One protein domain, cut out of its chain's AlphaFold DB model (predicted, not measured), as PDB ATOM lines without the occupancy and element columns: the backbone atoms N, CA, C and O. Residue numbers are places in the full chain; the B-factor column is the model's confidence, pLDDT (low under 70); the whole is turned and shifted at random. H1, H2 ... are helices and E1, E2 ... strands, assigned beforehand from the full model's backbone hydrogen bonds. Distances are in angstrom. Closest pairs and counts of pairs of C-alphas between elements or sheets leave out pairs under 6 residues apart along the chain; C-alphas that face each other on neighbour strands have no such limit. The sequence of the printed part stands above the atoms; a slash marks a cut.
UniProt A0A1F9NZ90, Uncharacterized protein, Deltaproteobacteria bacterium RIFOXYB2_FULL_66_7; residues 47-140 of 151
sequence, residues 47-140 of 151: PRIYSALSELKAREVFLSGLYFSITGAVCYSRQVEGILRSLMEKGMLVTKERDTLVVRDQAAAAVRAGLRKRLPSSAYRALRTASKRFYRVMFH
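This is residues 47 to 140 of the 151 residues of an uncharacterized protein of Deltaproteobacteria bacterium RIFOXYB2_FULL_66_7 (UniProt A0A1F9NZ90). Four helices make an open frame: H3 and H4 form a V joined at a tight link, the far end of H4 packs on H1, and H2 makes another side. Two small two-stranded hairpins complete it, E1 and E2 beside H1, E3 and E4 by the last part of H2. The 94 printed residues hold four named helices and four named strands, in the order H1 E1 E2 H2 E3 E4 H3 H4; both sheets are antiparallel and the class is mixed. The whole is compact, with a radius of gyration of the C-alphas of 13.8 A and spans of 40 by 31 by 25 A.

H1, residues 47 to 57, begins with C-alpha 47 at (-3.674, 10.980, -90.936) and is 15.5 A long. E1 is residues 69 to 71 and E2 residues 74 to 76. H2, residues 78 to 89, measures 16.3 A. E3 is residues 93 to 97 and E4 residues 100 to 103. H3, residues 105 to 118, measures 20.2 A. H4, residues 121 to 140, measures 28.2 A and ends with C-alpha 140 at (-18.515, 10.053, -93.420).

H1 touches H4, and H4 touches H1 with its residues 133 to 138 alone; the closest C-alphas, of Ala 52 and Val 137, are 5.6 A apart. They run opposite ways at a steep tilt of 50 degrees. The closest C-alphas of H1 and E2, of Tyr 50 and Tyr 76, are 5.9 A apart. In the hairpin E1 and E2, N 69 and O 76 are 2.8 A apart, within hydrogen-bond range. H1 and H2 are close but not clearly touching, with the closest C-alphas, of Tyr 50 and Val 80, 7.3 A apart. The closest C-alphas of H2 and E3, of Leu 87 and Leu 93, are 5.7 A apart. In the hairpin E3 and E4, N 102 and O 94 are 2.8 A apart, within hydrogen-bond range. H3 and H4 are close but not clearly touching, with the C-alphas of Arg 116 and Tyr 124 closest at 6.8 A; they run opposite ways at 35.2 degrees, only just a steep tilt. H2 is apart from H3 and H4. In H1, H2, H3 and H4 every O i to N i+4 pair is within hydrogen-bond range.

The two C-alphas farthest apart, of Gly 72 and Lys 117, are 40.4 A apart. The printed part has no cut. The link from H1 to E1, 11 residues, is long; the other links are tight. The mean pLDDT of the printed part is 87.8, and residue 73 is under 70.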
ATOM      1  N   PRO A  47      -3.592  12.303 -90.306       89.44
ATOM      2  CA  PRO A  47      -3.674  10.980 -90.936       89.44
ATOM      3  C   PRO A  47      -4.922  10.794 -91.811       89.44
ATOM      4  O   PRO A  47      -4.888  10.103 -92.835       89.44
ATOM      5  N   ARG A  48      -6.038  11.435 -91.433       89.81
ATOM      6  CA  ARG A  48      -7.287  11.374 -92.197       89.81
ATOM      7  C   ARG A  48      -7.189  12.185 -93.483       89.81
ATOM      8  O   ARG A  48      -7.664  11.690 -94.500       89.81
ATOM      9  N   ILE A  49      -6.542  13.354 -93.461       92.06
ATOM     10  CA  ILE A  49      -6.303  14.171 -94.663       92.06
ATOM     11  C   ILE A  49      -5.537  13.356 -95.708       92.06
ATOM     12  O   ILE A  49      -6.007  13.230 -96.839       92.06
ATOM     13  N   TYR A  50      -4.407  12.750 -95.327       91.62
ATOM     14  CA  TYR A  50      -3.611  11.932 -96.249       91.62
ATOM     15  C   TYR A  50      -4.412  10.752 -96.801       91.62
ATOM     16  O   TYR A  50      -4.461  10.549 -98.013       91.62
ATOM     17  N   SER A  51      -5.104  10.018 -95.926       89.69
ATOM     18  CA  SER A  51      -5.928   8.874 -96.331       89.69
ATOM     19  C   SER A  51      -7.053   9.280 -97.286       89.69
ATOM     20  O   SER A  51      -7.307   8.595 -98.272       89.69
ATOM     21  N   ALA A  52      -7.727  10.401 -97.015       91.31
ATOM     22  CA  ALA A  52      -8.820  10.890 -97.844       91.31
ATOM     23  C   ALA A  52      -8.332  11.357 -99.219       91.31
ATOM     24  O   ALA A  52      -8.963  11.040-100.222       91.31
ATOM     25  N   LEU A  53      -7.199  12.062 -99.288       91.81
ATOM     26  CA  LEU A  53      -6.610  12.470-100.567       91.81
ATOM     27  C   LEU A  53      -6.109  11.269-101.379       91.81
ATOM     28  O   LEU A  53      -6.292  11.254-102.592       91.81
ATOM     29  N   SER A  54      -5.542  10.256-100.724       89.94
ATOM     30  CA  SER A  54      -5.142   9.003-101.373       89.94
ATOM     31  C   SER A  54      -6.351   8.253-101.953       89.94
ATOM     32  O   SER A  54      -6.342   7.864-103.121       89.94
ATOM     33  N   GLU A  55      -7.450   8.150-101.195       89.25
ATOM     34  CA  GLU A  55      -8.701   7.540-101.672       89.25
ATOM     35  C   GLU A  55      -9.318   8.327-102.842       89.25
ATOM     36  O   GLU A  55      -9.788   7.733-103.814       89.25
ATOM     37  N   LEU A  56      -9.292   9.665-102.791       89.56
ATOM     38  CA  LEU A  56      -9.779  10.495-103.894       89.56
ATOM     39  C   LEU A  56      -8.878  10.461-105.122       89.56
ATOM     40  O   LEU A  56      -9.404  10.551-106.230       89.56
ATOM     41  N   LYS A  57      -7.557  10.313-104.966       88.81
ATOM     42  CA  LYS A  57      -6.634  10.209-106.105       88.81
ATOM     43  C   LYS A  57      -7.038   9.084-107.059       88.81
ATOM     44  O   LYS A  57      -6.924   9.255-108.266       88.81
ATOM     45  N   ALA A  58      -7.580   7.980-106.546       82.62
ATOM     46  CA  ALA A  58      -8.070   6.878-107.376       82.62
ATOM     47  C   ALA A  58      -9.283   7.243-108.263       82.62
ATOM     48  O   ALA A  58      -9.637   6.475-109.152       82.62
ATOM     49  N   ARG A  59      -9.952   8.378-108.013       83.75
ATOM     50  CA  ARG A  59     -11.211   8.778-108.670       83.75
ATOM     51  C   ARG A  59     -11.162  10.153-109.339       83.75
ATOM     52  O   ARG A  59     -12.026  10.451-110.156       83.75
ATOM     53  N   GLU A  60     -10.198  10.997-108.979       82.06
ATOM     54  CA  GLU A  60     -10.082  12.379-109.450       82.06
ATOM     55  C   GLU A  60      -8.798  12.578-110.259       82.06
ATOM     56  O   GLU A  60      -7.694  12.567-109.713       82.06
ATOM     57  N   VAL A  61      -8.943  12.868-111.555       82.25
ATOM     58  CA  VAL A  61      -7.804  13.096-112.464       82.25
ATOM     59  C   VAL A  61      -6.936  14.277-112.011       82.25
ATOM     60  O   VAL A  61      -5.715  14.236-112.155       82.25
ATOM     61  N   PHE A  62      -7.526  15.296-111.378       82.25
ATOM     62  CA  PHE A  62      -6.804  16.472-110.869       82.25
ATOM     63  C   PHE A  62      -5.781  16.137-109.772       82.25
ATOM     64  O   PHE A  62      -4.870  16.920-109.523       82.25
ATOM     65  N   LEU A  63      -5.920  14.981-109.119       83.94
ATOM     66  CA  LEU A  63      -5.018  14.507-108.067       83.94
ATOM     67  C   LEU A  63      -3.997  13.479-108.580       83.94
ATOM     68  O   LEU A  63      -3.213  12.951-107.793       83.94
ATOM     69  N   SER A  64      -3.984  13.191-109.886       80.94
ATOM     70  CA  SER A  64      -3.065  12.220-110.500       80.94
ATOM     71  C   SER A  64      -1.595  12.506-110.173       80.94
ATOM     72  O   SER A  64      -0.851  11.569-109.878       80.94
ATOM     73  N   GLY A  65      -1.214  13.786-110.099       81.75
ATOM     74  CA  GLY A  65       0.135  14.253-109.762       81.75
ATOM     75  C   GLY A  65       0.557  14.119-108.290       81.75
ATOM     76  O   GLY A  65       1.669  14.530-107.959       81.75
ATOM     77  N   LEU A  66      -0.292  13.584-107.400       85.12
ATOM     78  CA  LEU A  66       0.082  13.338-106.001       85.12
ATOM     79  C   LEU A  66       0.844  12.032-105.834       85.12
ATOM     80  O   LEU A  66       0.332  10.968-106.171       85.12
ATOM     81  N   TYR A  67       2.002  12.076-105.200       85.81
ATOM     82  CA  TYR A  67       2.724  10.874-104.801       85.81
ATOM     83  C   TYR A  67       2.508  10.610-103.319       85.81
ATOM     84  O   TYR A  67       2.702  11.496-102.483       85.81
ATOM     85  N   PHE A  68       2.086   9.387-103.011       86.25
ATOM     86  CA  PHE A  68       1.932   8.909-101.647       86.25
ATOM     87  C   PHE A  68       2.943   7.801-101.390       86.25
ATOM     88  O   PHE A  68       3.044   6.858-102.172       86.25
ATOM     89  N   SER A  69       3.646   7.914-100.271       84.38
ATOM     90  CA  SER A  69       4.435   6.837 -99.693       84.38
ATOM     91  C   SER A  69       3.586   6.128 -98.646       84.38
ATOM     92  O   SER A  69       2.885   6.771 -97.858       84.38
ATOM     93  N   ILE A  70       3.637   4.800 -98.649       78.25
ATOM     94  CA  ILE A  70       2.979   3.969 -97.643       78.25
ATOM     95  C   ILE A  70       4.074   3.429 -96.732       78.25
ATOM     96  O   ILE A  70       4.921   2.654 -97.172       78.25
ATOM     97  N   THR A  71       4.053   3.847 -95.470       76.44
ATOM     98  CA  THR A  71       4.976   3.359 -94.442       76.44
ATOM     99  C   THR A  71       4.157   2.608 -93.400       76.44
ATOM    100  O   THR A  71       3.493   3.211 -92.554       76.44
ATOM    101  N   GLY A  72       4.142   1.277 -93.498       74.62
ATOM    102  CA  GLY A  72       3.255   0.434 -92.693       74.62
ATOM    103  C   GLY A  72       1.780   0.744 -92.972       74.62
ATOM    104  O   GLY A  72       1.335   0.686 -94.115       74.62
ATOM    105  N   ALA A  73       1.021   1.100 -91.933       69.69
ATOM    106  CA  ALA A  73      -0.395   1.474 -92.049       69.69
ATOM    107  C   ALA A  73      -0.628   2.974 -92.325       69.69
ATOM    108  O   ALA A  73      -1.777   3.420 -92.384       69.69
ATOM    109  N   VAL A  74       0.436   3.774 -92.461       72.50
ATOM    110  CA  VAL A  74       0.341   5.232 -92.592       72.50
ATOM    111  C   VAL A  74       0.567   5.651 -94.039       72.50
ATOM    112  O   VAL A  74       1.572   5.310 -94.661       72.50
ATOM    113  N   CYS A  75      -0.381   6.424 -94.565       83.81
ATOM    114  CA  CYS A  75      -0.272   7.079 -95.861       83.81
ATOM    115  C   CYS A  75       0.295   8.487 -95.665       83.81
ATOM    116  O   CYS A  75      -0.223   9.248 -94.847       83.81
ATOM    117  N   TYR A  76       1.339   8.837 -96.411       87.38
ATOM    118  CA  TYR A  76       2.009  10.130 -96.310       87.38
ATOM    119  C   TYR A  76       2.331  10.689 -97.699       87.38
ATOM    120  O   TYR A  76       2.607   9.941 -98.630       87.38
ATOM    121  N   SER A  77       2.308  12.014 -97.851       90.19
ATOM    122  CA  SER A  77       2.720  12.691 -99.082       90.19
ATOM    123  C   SER A  77       3.426  14.002 -98.762       90.19
ATOM    124  O   SER A  77       2.851  14.882 -98.123       90.19
ATOM    125  N   ARG A  78       4.648  14.169 -99.278       89.56
ATOM    126  CA  ARG A  78       5.435  15.398 -99.090       89.56
ATOM    127  C   ARG A  78       4.759  16.626 -99.705       89.56
ATOM    128  O   ARG A  78       4.841  17.714 -99.147       89.56
ATOM    129  N   GLN A  79       4.060  16.446-100.829       89.88
ATOM    130  CA  GLN A  79       3.294  17.517-101.479       89.88
ATOM    131  C   GLN A  79       2.136  17.972-100.589       89.88
ATOM    132  O   GLN A  79       1.922  19.166-100.404       89.88
ATOM    133  N   VAL A  80       1.413  17.022 -99.988       91.94
ATOM    134  CA  VAL A  80       0.331  17.337 -99.049       91.94
ATOM    135  C   VAL A  80       0.884  18.015 -97.796       91.94
ATOM    136  O   VAL A  80       0.314  19.015 -97.370       91.94
ATOM    137  N   GLU A  81       2.011  17.554 -97.246       92.25
ATOM    138  CA  GLU A  81       2.647  18.215 -96.097       92.25
ATOM    139  C   GLU A  81       3.036  19.667 -96.415       92.25
ATOM    140  O   GLU A  81       2.719  20.572 -95.644       92.25
ATOM    141  N   GLY A  82       3.666  19.905 -97.571       91.81
ATOM    142  CA  GLY A  82       4.040  21.249 -98.019       91.81
ATOM    143  C   GLY A  82       2.836  22.185 -98.134       91.81
ATOM    144  O   GLY A  82       2.892  23.329 -97.687       91.81
ATOM    145  N   ILE A  83       1.704  21.687 -98.640       92.44
ATOM    146  CA  ILE A  83       0.471  22.479 -98.725       92.44
ATOM    147  C   ILE A  83      -0.143  22.738 -97.357       92.44
ATOM    148  O   ILE A  83      -0.565  23.863 -97.094       92.44
ATOM    149  N   LEU A  84      -0.175  21.747 -96.465       93.00
ATOM    150  CA  LEU A  84      -0.661  21.962 -95.102       93.00
ATOM    151  C   LEU A  84       0.185  23.015 -94.382       93.00
ATOM    152  O   LEU A  84      -0.380  23.923 -93.776       93.00
ATOM    153  N   ARG A  85       1.511  22.969 -94.541       93.00
ATOM    154  CA  ARG A  85       2.434  23.990 -94.031       93.00
ATOM    155  C   ARG A  85       2.143  25.372 -94.618       93.00
ATOM    156  O   ARG A  85       1.960  26.312 -93.856       93.00
ATOM    157  N   SER A  86       1.982  25.490 -95.939       91.62
ATOM    158  CA  SER A  86       1.623  26.766 -96.582       91.62
ATOM    159  C   SER A  86       0.279  27.316 -96.085       91.62
ATOM    160  O   SER A  86       0.118  28.520 -95.890       91.62
ATOM    161  N   LEU A  87      -0.711  26.450 -95.854       91.00
ATOM    162  CA  LEU A  87      -2.004  26.847 -95.292       91.00
ATOM    163  C   LEU A  87      -1.896  27.282 -93.824       91.00
ATOM    164  O   LEU A  87      -2.649  28.161 -93.400       91.00
ATOM    165  N   MET A  88      -0.971  26.700 -93.061       92.25
ATOM    166  CA  MET A  88      -0.657  27.136 -91.700       92.25
ATOM    167  C   MET A  88       0.051  28.492 -91.685       92.25
ATOM    168  O   MET A  88      -0.347  29.371 -90.928       92.25
ATOM    169  N   GLU A  89       1.030  28.701 -92.565       92.12
ATOM    170  CA  GLU A  89       1.720  29.990 -92.741       92.12
ATOM    171  C   GLU A  89       0.746  31.104 -93.147       92.12
ATOM    172  O   GLU A  89       0.816  32.219 -92.642       92.12
ATOM    173  N   LYS A  90      -0.240  30.783 -93.996       88.62
ATOM    174  CA  LYS A  90      -1.349  31.685 -94.363       88.62
ATOM    175  C   LYS A  90      -2.373  31.888 -93.236       88.62
ATOM    176  O   LYS A  90      -3.366  32.583 -93.435       88.62
ATOM    177  N   GLY A  91      -2.189  31.247 -92.082       88.88
ATOM    178  CA  GLY A  91      -3.076  31.332 -90.923       88.88
ATOM    179  C   GLY A  91      -4.428  30.635 -91.094       88.88
ATOM    180  O   GLY A  91      -5.295  30.782 -90.233       88.88
ATOM    181  N   MET A  92      -4.639  29.887 -92.184       92.12
ATOM    182  CA  MET A  92      -5.884  29.151 -92.431       92.12
ATOM    183  C   MET A  92      -5.998  27.923 -91.527       92.12
ATOM    184  O   MET A  92      -7.099  27.591 -91.094       92.12
ATOM    185  N   LEU A  93      -4.884  27.247 -91.258       92.94
ATOM    186  CA  LEU A  93      -4.825  26.071 -90.396       92.94
ATOM    187  C   LEU A  93      -3.974  26.380 -89.169       92.94
ATOM    188  O   LEU A  93      -2.922  26.999 -89.284       92.94
ATOM    189  N   VAL A  94      -4.403  25.928 -87.996       92.75
ATOM    190  CA  VAL A  94      -3.604  26.034 -86.770       92.75
ATOM    191  C   VAL A  94      -3.560  24.696 -86.064       92.75
ATOM    192  O   VAL A  94      -4.582  24.027 -85.925       92.75
ATOM    193  N   THR A  95      -2.371  24.307 -85.616       91.12
ATOM    194  CA  THR A  95      -2.184  23.102 -84.813       91.12
ATOM    195  C   THR A  95      -2.837  23.288 -83.450       91.12
ATOM    196  O   THR A  95      -2.545  24.254 -82.747       91.12
ATOM    197  N   LYS A  96      -3.718  22.362 -83.074       87.69
ATOM    198  CA  LYS A  96      -4.291  22.289 -81.723       87.69
ATOM    199  C   LYS A  96      -3.607  21.208 -80.889       87.69
ATOM    200  O   LYS A  96      -3.258  21.443 -79.742       87.69
ATOM    201  N   GLU A  97      -3.402  20.039 -81.489       86.12
ATOM    202  CA  GLU A  97      -2.780  18.853 -80.887       86.12
ATOM    203  C   GLU A  97      -1.828  18.212 -81.904       86.12
ATOM    204  O   GLU A  97      -1.830  18.607 -83.071       86.12
ATOM    205  N   ARG A  98      -1.053  17.202 -81.476       81.19
ATOM    206  CA  ARG A  98       0.058  16.588 -82.234       81.19
ATOM    207  C   ARG A  98      -0.269  16.263 -83.700       81.19
ATOM    208  O   ARG A  98       0.600  16.439 -84.541       81.19
ATOM    209  N   ASP A  99      -1.518  15.898 -84.001       87.00
ATOM    210  CA  ASP A  99      -1.987  15.561 -85.354       87.00
ATOM    211  C   ASP A  99      -3.330  16.212 -85.735       87.00
ATOM    212  O   ASP A  99      -3.998  15.770 -86.676       87.00
ATOM    213  N   THR A 100      -3.758  17.250 -85.013       90.75
ATOM    214  CA  THR A 100      -5.060  17.898 -85.232       90.75
ATOM    215  C   THR A 100      -4.874  19.350 -85.649       90.75
ATOM    216  O   THR A 100      -4.330  20.165 -84.901       90.75
ATOM    217  N   LEU A 101      -5.390  19.679 -86.832       92.75
ATOM    218  CA  LEU A 101      -5.435  21.027 -87.387       92.75
ATOM    219  C   LEU A 101      -6.841  21.608 -87.225       92.75
ATOM    220  O   LEU A 101      -7.830  20.905 -87.415       92.75
ATOM    221  N   VAL A 102      -6.938  22.893 -86.909       92.44
ATOM    222  CA  VAL A 102      -8.203  23.631 -86.814       92.44
ATOM    223  C   VAL A 102      -8.256  24.677 -87.912       92.44
ATOM    224  O   VAL A 102      -7.293  25.418 -88.116       92.44
ATOM    225  N   VAL A 103      -9.387  24.755 -88.607       90.81
ATOM    226  CA  VAL A 103      -9.601  25.744 -89.669       90.81
ATOM    227  C   VAL A 103     -10.005  27.090 -89.072       90.81
ATOM    228  O   VAL A 103     -10.966  27.179 -88.309       90.81
ATOM    229  N   ARG A 104      -9.318  28.164 -89.463       90.75
ATOM    230  CA  ARG A 104      -9.686  29.546 -89.134       90.75
ATOM    231  C   ARG A 104     -10.487  30.172 -90.266       90.75
ATOM    232  O   ARG A 104     -10.021  30.256 -91.401       90.75
ATOM    233  N   ASP A 105     -11.686  30.647 -89.945       82.75
ATOM    234  CA  ASP A 105     -12.677  31.025 -90.958       82.75
ATOM    235  C   ASP A 105     -12.266  32.254 -91.785       82.75
ATOM    236  O   ASP A 105     -12.397  32.259 -93.010       82.75
ATOM    237  N   GLN A 106     -11.685  33.271 -91.142       82.56
ATOM    238  CA  GLN A 106     -11.281  34.510 -91.814       82.56
ATOM    239  C   GLN A 106     -10.150  34.279 -92.832       82.56
ATOM    240  O   GLN A 106     -10.226  34.740 -93.972       82.56
ATOM    241  N   ALA A 107      -9.131  33.504 -92.458       82.81
ATOM    242  CA  ALA A 107      -8.035  33.149 -93.356       82.81
ATOM    243  C   ALA A 107      -8.484  32.166 -94.453       82.81
ATOM    244  O   ALA A 107      -8.074  32.295 -95.608       82.81
ATOM    245  N   ALA A 108      -9.401  31.242 -94.144       84.62
ATOM    246  CA  ALA A 108     -10.015  30.380 -95.153       84.62
ATOM    247  C   ALA A 108     -10.775  31.196 -96.213       84.62
ATOM    248  O   ALA A 108     -10.668  30.905 -97.406       84.62
ATOM    249  N   ALA A 109     -11.500  32.246 -95.817       87.56
ATOM    250  CA  ALA A 109     -12.189  33.134 -96.753       87.56
ATOM    251  C   ALA A 109     -11.212  33.839 -97.712       87.56
ATOM    252  O   ALA A 109     -11.460  33.865 -98.920       87.56
ATOM    253  N   ALA A 110     -10.077  34.331 -97.204       87.94
ATOM    254  CA  ALA A 110      -9.037  34.962 -98.021       87.94
ATOM    255  C   ALA A 110      -8.427  33.985 -99.044       87.94
ATOM    256  O   ALA A 110      -8.323  34.313-100.230       87.94
ATOM    257  N   VAL A 111      -8.107  32.755 -98.624       88.19
ATOM    258  CA  VAL A 111      -7.601  31.699 -99.521       88.19
ATOM    259  C   VAL A 111      -8.618  31.381-100.622       88.19
ATOM    260  O   VAL A 111      -8.272  31.360-101.805       88.19
ATOM    261  N   ARG A 112      -9.899  31.204-100.268       90.62
ATOM    262  CA  ARG A 112     -10.978  30.936-101.237       90.62
ATOM    263  C   ARG A 112     -11.176  32.087-102.224       90.62
ATOM    264  O   ARG A 112     -11.425  31.835-103.405       90.62
ATOM    265  N   ALA A 113     -11.063  33.335-101.768       90.25
ATOM    266  CA  ALA A 113     -11.141  34.512-102.626       90.25
ATOM    267  C   ALA A 113      -9.966  34.571-103.617       90.25
ATOM    268  O   ALA A 113     -10.183  34.824-104.802       90.25
ATOM    269  N   GLY A 114      -8.744  34.268-103.163       87.81
ATOM    270  CA  GLY A 114      -7.565  34.173-104.028       87.81
ATOM    271  C   GLY A 114      -7.714  33.099-105.108       87.81
ATOM    272  O   GLY A 114      -7.455  33.360-106.281       87.81
ATOM    273  N   LEU A 115      -8.227  31.921-104.742       88.56
ATOM    274  CA  LEU A 115      -8.525  30.845-105.693       88.56
ATOM    275  C   LEU A 115      -9.562  31.267-106.737       88.56
ATOM    276  O   LEU A 115      -9.379  31.007-107.921       88.56
ATOM    277  N   ARG A 116     -10.629  31.957-106.322       88.50
ATOM    278  CA  ARG A 116     -11.677  32.428-107.240       88.50
ATOM    279  C   ARG A 116     -11.166  33.459-108.252       88.50
ATOM    280  O   ARG A 116     -11.712  33.529-109.345       88.50
ATOM    281  N   LYS A 117     -10.148  34.250-107.898       88.06
ATOM    282  CA  LYS A 117      -9.515  35.217-108.812       88.06
ATOM    283  C   LYS A 117      -8.545  34.560-109.795       88.06
ATOM    284  O   LYS A 117      -8.406  35.040-110.912       88.06
ATOM    285  N   ARG A 118      -7.853  33.500-109.369       86.44
ATOM    286  CA  ARG A 118      -6.785  32.846-110.144       86.44
ATOM    287  C   ARG A 118      -7.285  31.738-111.067       86.44
ATOM    288  O   ARG A 118      -6.639  31.453-112.069       86.44
ATOM    289  N   LEU A 119      -8.390  31.086-110.713       86.50
ATOM    290  CA  LEU A 119      -8.883  29.912-111.422       86.50
ATOM    291  C   LEU A 119      -9.974  30.278-112.436       86.50
ATOM    292  O   LEU A 119     -10.886  31.037-112.097       86.50
ATOM    293  N   PRO A 120      -9.967  29.657-113.629       89.19
ATOM    294  CA  PRO A 120     -11.118  29.683-114.521       89.19
ATOM    295  C   PRO A 120     -12.386  29.184-113.817       89.19
ATOM    296  O   PRO A 120     -12.344  28.251-113.009       89.19
ATOM    297  N   SER A 121     -13.541  29.751-114.168       88.50
ATOM    298  CA  SER A 121     -14.834  29.387-113.568       88.50
ATOM    299  C   SER A 121     -15.151  27.889-113.668       88.50
ATOM    300  O   SER A 121     -15.692  27.309-112.724       88.50
ATOM    301  N   SER A 122     -14.803  27.248-114.789       87.94
ATOM    302  CA  SER A 122     -14.980  25.807-115.009       87.94
ATOM    303  C   SER A 122     -14.107  24.975-114.061       87.94
ATOM    304  O   SER A 122     -14.624  24.107-113.355       87.94
ATOM    305  N   ALA A 123     -12.814  25.302-113.958       88.31
ATOM    306  CA  ALA A 123     -11.871  24.658-113.044       88.31
ATOM    307  C   ALA A 123     -12.296  24.829-111.578       88.31
ATOM    308  O   ALA A 123     -12.329  23.862-110.815       88.31
ATOM    309  N   TYR A 124     -12.720  26.032-111.187       90.19
ATOM    310  CA  TYR A 124     -13.222  26.296-109.839       90.19
ATOM    311  C   TYR A 124     -14.453  25.437-109.499       90.19
ATOM    312  O   TYR A 124     -14.551  24.889-108.400       90.19
ATOM    313  N   ARG A 125     -15.395  25.267-110.441       90.56
ATOM    314  CA  ARG A 125     -16.575  24.396-110.262       90.56
ATOM    315  C   ARG A 125     -16.190  22.919-110.134       90.56
ATOM    316  O   ARG A 125     -16.750  22.228-109.277       90.56
ATOM    317  N   ALA A 126     -15.235  22.450-110.936       89.69
ATOM    318  CA  ALA A 126     -14.712  21.087-110.841       89.69
ATOM    319  C   ALA A 126     -14.059  20.840-109.470       89.69
ATOM    320  O   ALA A 126     -14.435  19.905-108.762       89.69
ATOM    321  N   LEU A 127     -13.190  21.751-109.025       91.31
ATOM    322  CA  LEU A 127     -12.525  21.679-107.720       91.31
ATOM    323  C   LEU A 127     -13.509  21.761-106.552       91.31
ATOM    324  O   LEU A 127     -13.350  21.047-105.566       91.31
ATOM    325  N   ARG A 128     -14.581  22.552-106.671       92.56
ATOM    326  CA  ARG A 128     -15.669  22.583-105.680       92.56
ATOM    327  C   ARG A 128     -16.440  21.259-105.610       92.56
ATOM    328  O   ARG A 128     -17.010  20.927-104.573       92.56
ATOM    329  N   THR A 129     -16.498  20.500-106.699       91.81
ATOM    330  CA  THR A 129     -17.118  19.166-106.707       91.81
ATOM    331  C   THR A 129     -16.196  18.141-106.052       91.81
ATOM    332  O   THR A 129     -16.643  17.390-105.180       91.81
ATOM    333  N   ALA A 130     -14.905  18.171-106.388       91.56
ATOM    334  CA  ALA A 130     -13.886  17.347-105.743       91.56
ATOM    335  C   ALA A 130     -13.780  17.640-104.234       91.56
ATOM    336  O   ALA A 130     -13.721  16.712-103.430       91.56
ATOM    337  N   SER A 131     -13.867  18.909-103.816       92.75
ATOM    338  CA  SER A 131     -13.817  19.294-102.399       92.75
ATOM    339  C   SER A 131     -14.983  18.716-101.591       92.75
ATOM    340  O   SER A 131     -14.789  18.237-100.478       92.75
ATOM    341  N   LYS A 132     -16.197  18.662-102.158       93.19
ATOM    342  CA  LYS A 132     -17.350  18.002-101.517       93.19
ATOM    343  C   LYS A 132     -17.132  16.498-101.346       93.19
ATOM    344  O   LYS A 132     -17.540  15.928-100.334       93.19
ATOM    345  N   ARG A 133     -16.508  15.843-102.330       92.12
ATOM    346  CA  ARG A 133     -16.143  14.421-102.244       92.12
ATOM    347  C   ARG A 133     -15.074  14.209-101.172       92.12
ATOM    348  O   ARG A 133     -15.240  13.323-100.340       92.12
ATOM    349  N   PHE A 134     -14.059  15.073-101.121       92.56
ATOM    350  CA  PHE A 134     -13.051  15.087-100.059       92.56
ATOM    351  C   PHE A 134     -13.669  15.248 -98.674       92.56
ATOM    352  O   PHE A 134     -13.407  14.421 -97.805       92.56
ATOM    353  N   TYR A 135     -14.568  16.214 -98.491       91.44
ATOM    354  CA  TYR A 135     -15.305  16.388 -97.240       91.44
ATOM    355  C   TYR A 135     -16.042  15.110 -96.825       91.44
ATOM    356  O   TYR A 135     -15.949  14.654 -95.687       91.44
ATOM    357  N   ARG A 136     -16.740  14.473 -97.772       91.00
ATOM    358  CA  ARG A 136     -17.449  13.218 -97.513       91.00
ATOM    359  C   ARG A 136     -16.495  12.122 -97.061       91.00
ATOM    360  O   ARG A 136     -16.771  11.464 -96.068       91.00
ATOM    361  N   VAL A 137     -15.370  11.929 -97.745       89.38
ATOM    362  CA  VAL A 137     -14.388  10.917 -97.338       89.38
ATOM    363  C   VAL A 137     -13.822  11.260 -95.961       89.38
ATOM    364  O   VAL A 137     -13.790  10.392 -95.095       89.38
ATOM    365  N   MET A 138     -13.458  12.516 -95.709       89.06
ATOM    366  CA  MET A 138     -12.939  12.973 -94.418       89.06
ATOM    367  C   MET A 138     -13.878  12.639 -93.253       89.06
ATOM    368  O   MET A 138     -13.412  12.065 -92.269       89.06
ATOM    369  N   PHE A 139     -15.180  12.916 -93.392       84.12
ATOM    370  CA  PHE A 139     -16.123  12.910 -92.267       84.12
ATOM    371  C   PHE A 139     -17.173  11.778 -92.268       84.12
ATOM    372  O   PHE A 139     -17.714  11.469 -91.211       84.12
ATOM    373  N   HIS A 140     -17.478  11.108 -93.388       73.25
ATOM    374  CA  HIS A 140     -18.515  10.053 -93.420       73.25
ATOM    375  C   HIS A 140     -18.033   8.649 -93.023       73.25
ATOM    376  O   HIS A 140     -18.867   7.773 -92.807       73.25
TER     377      HIS A 140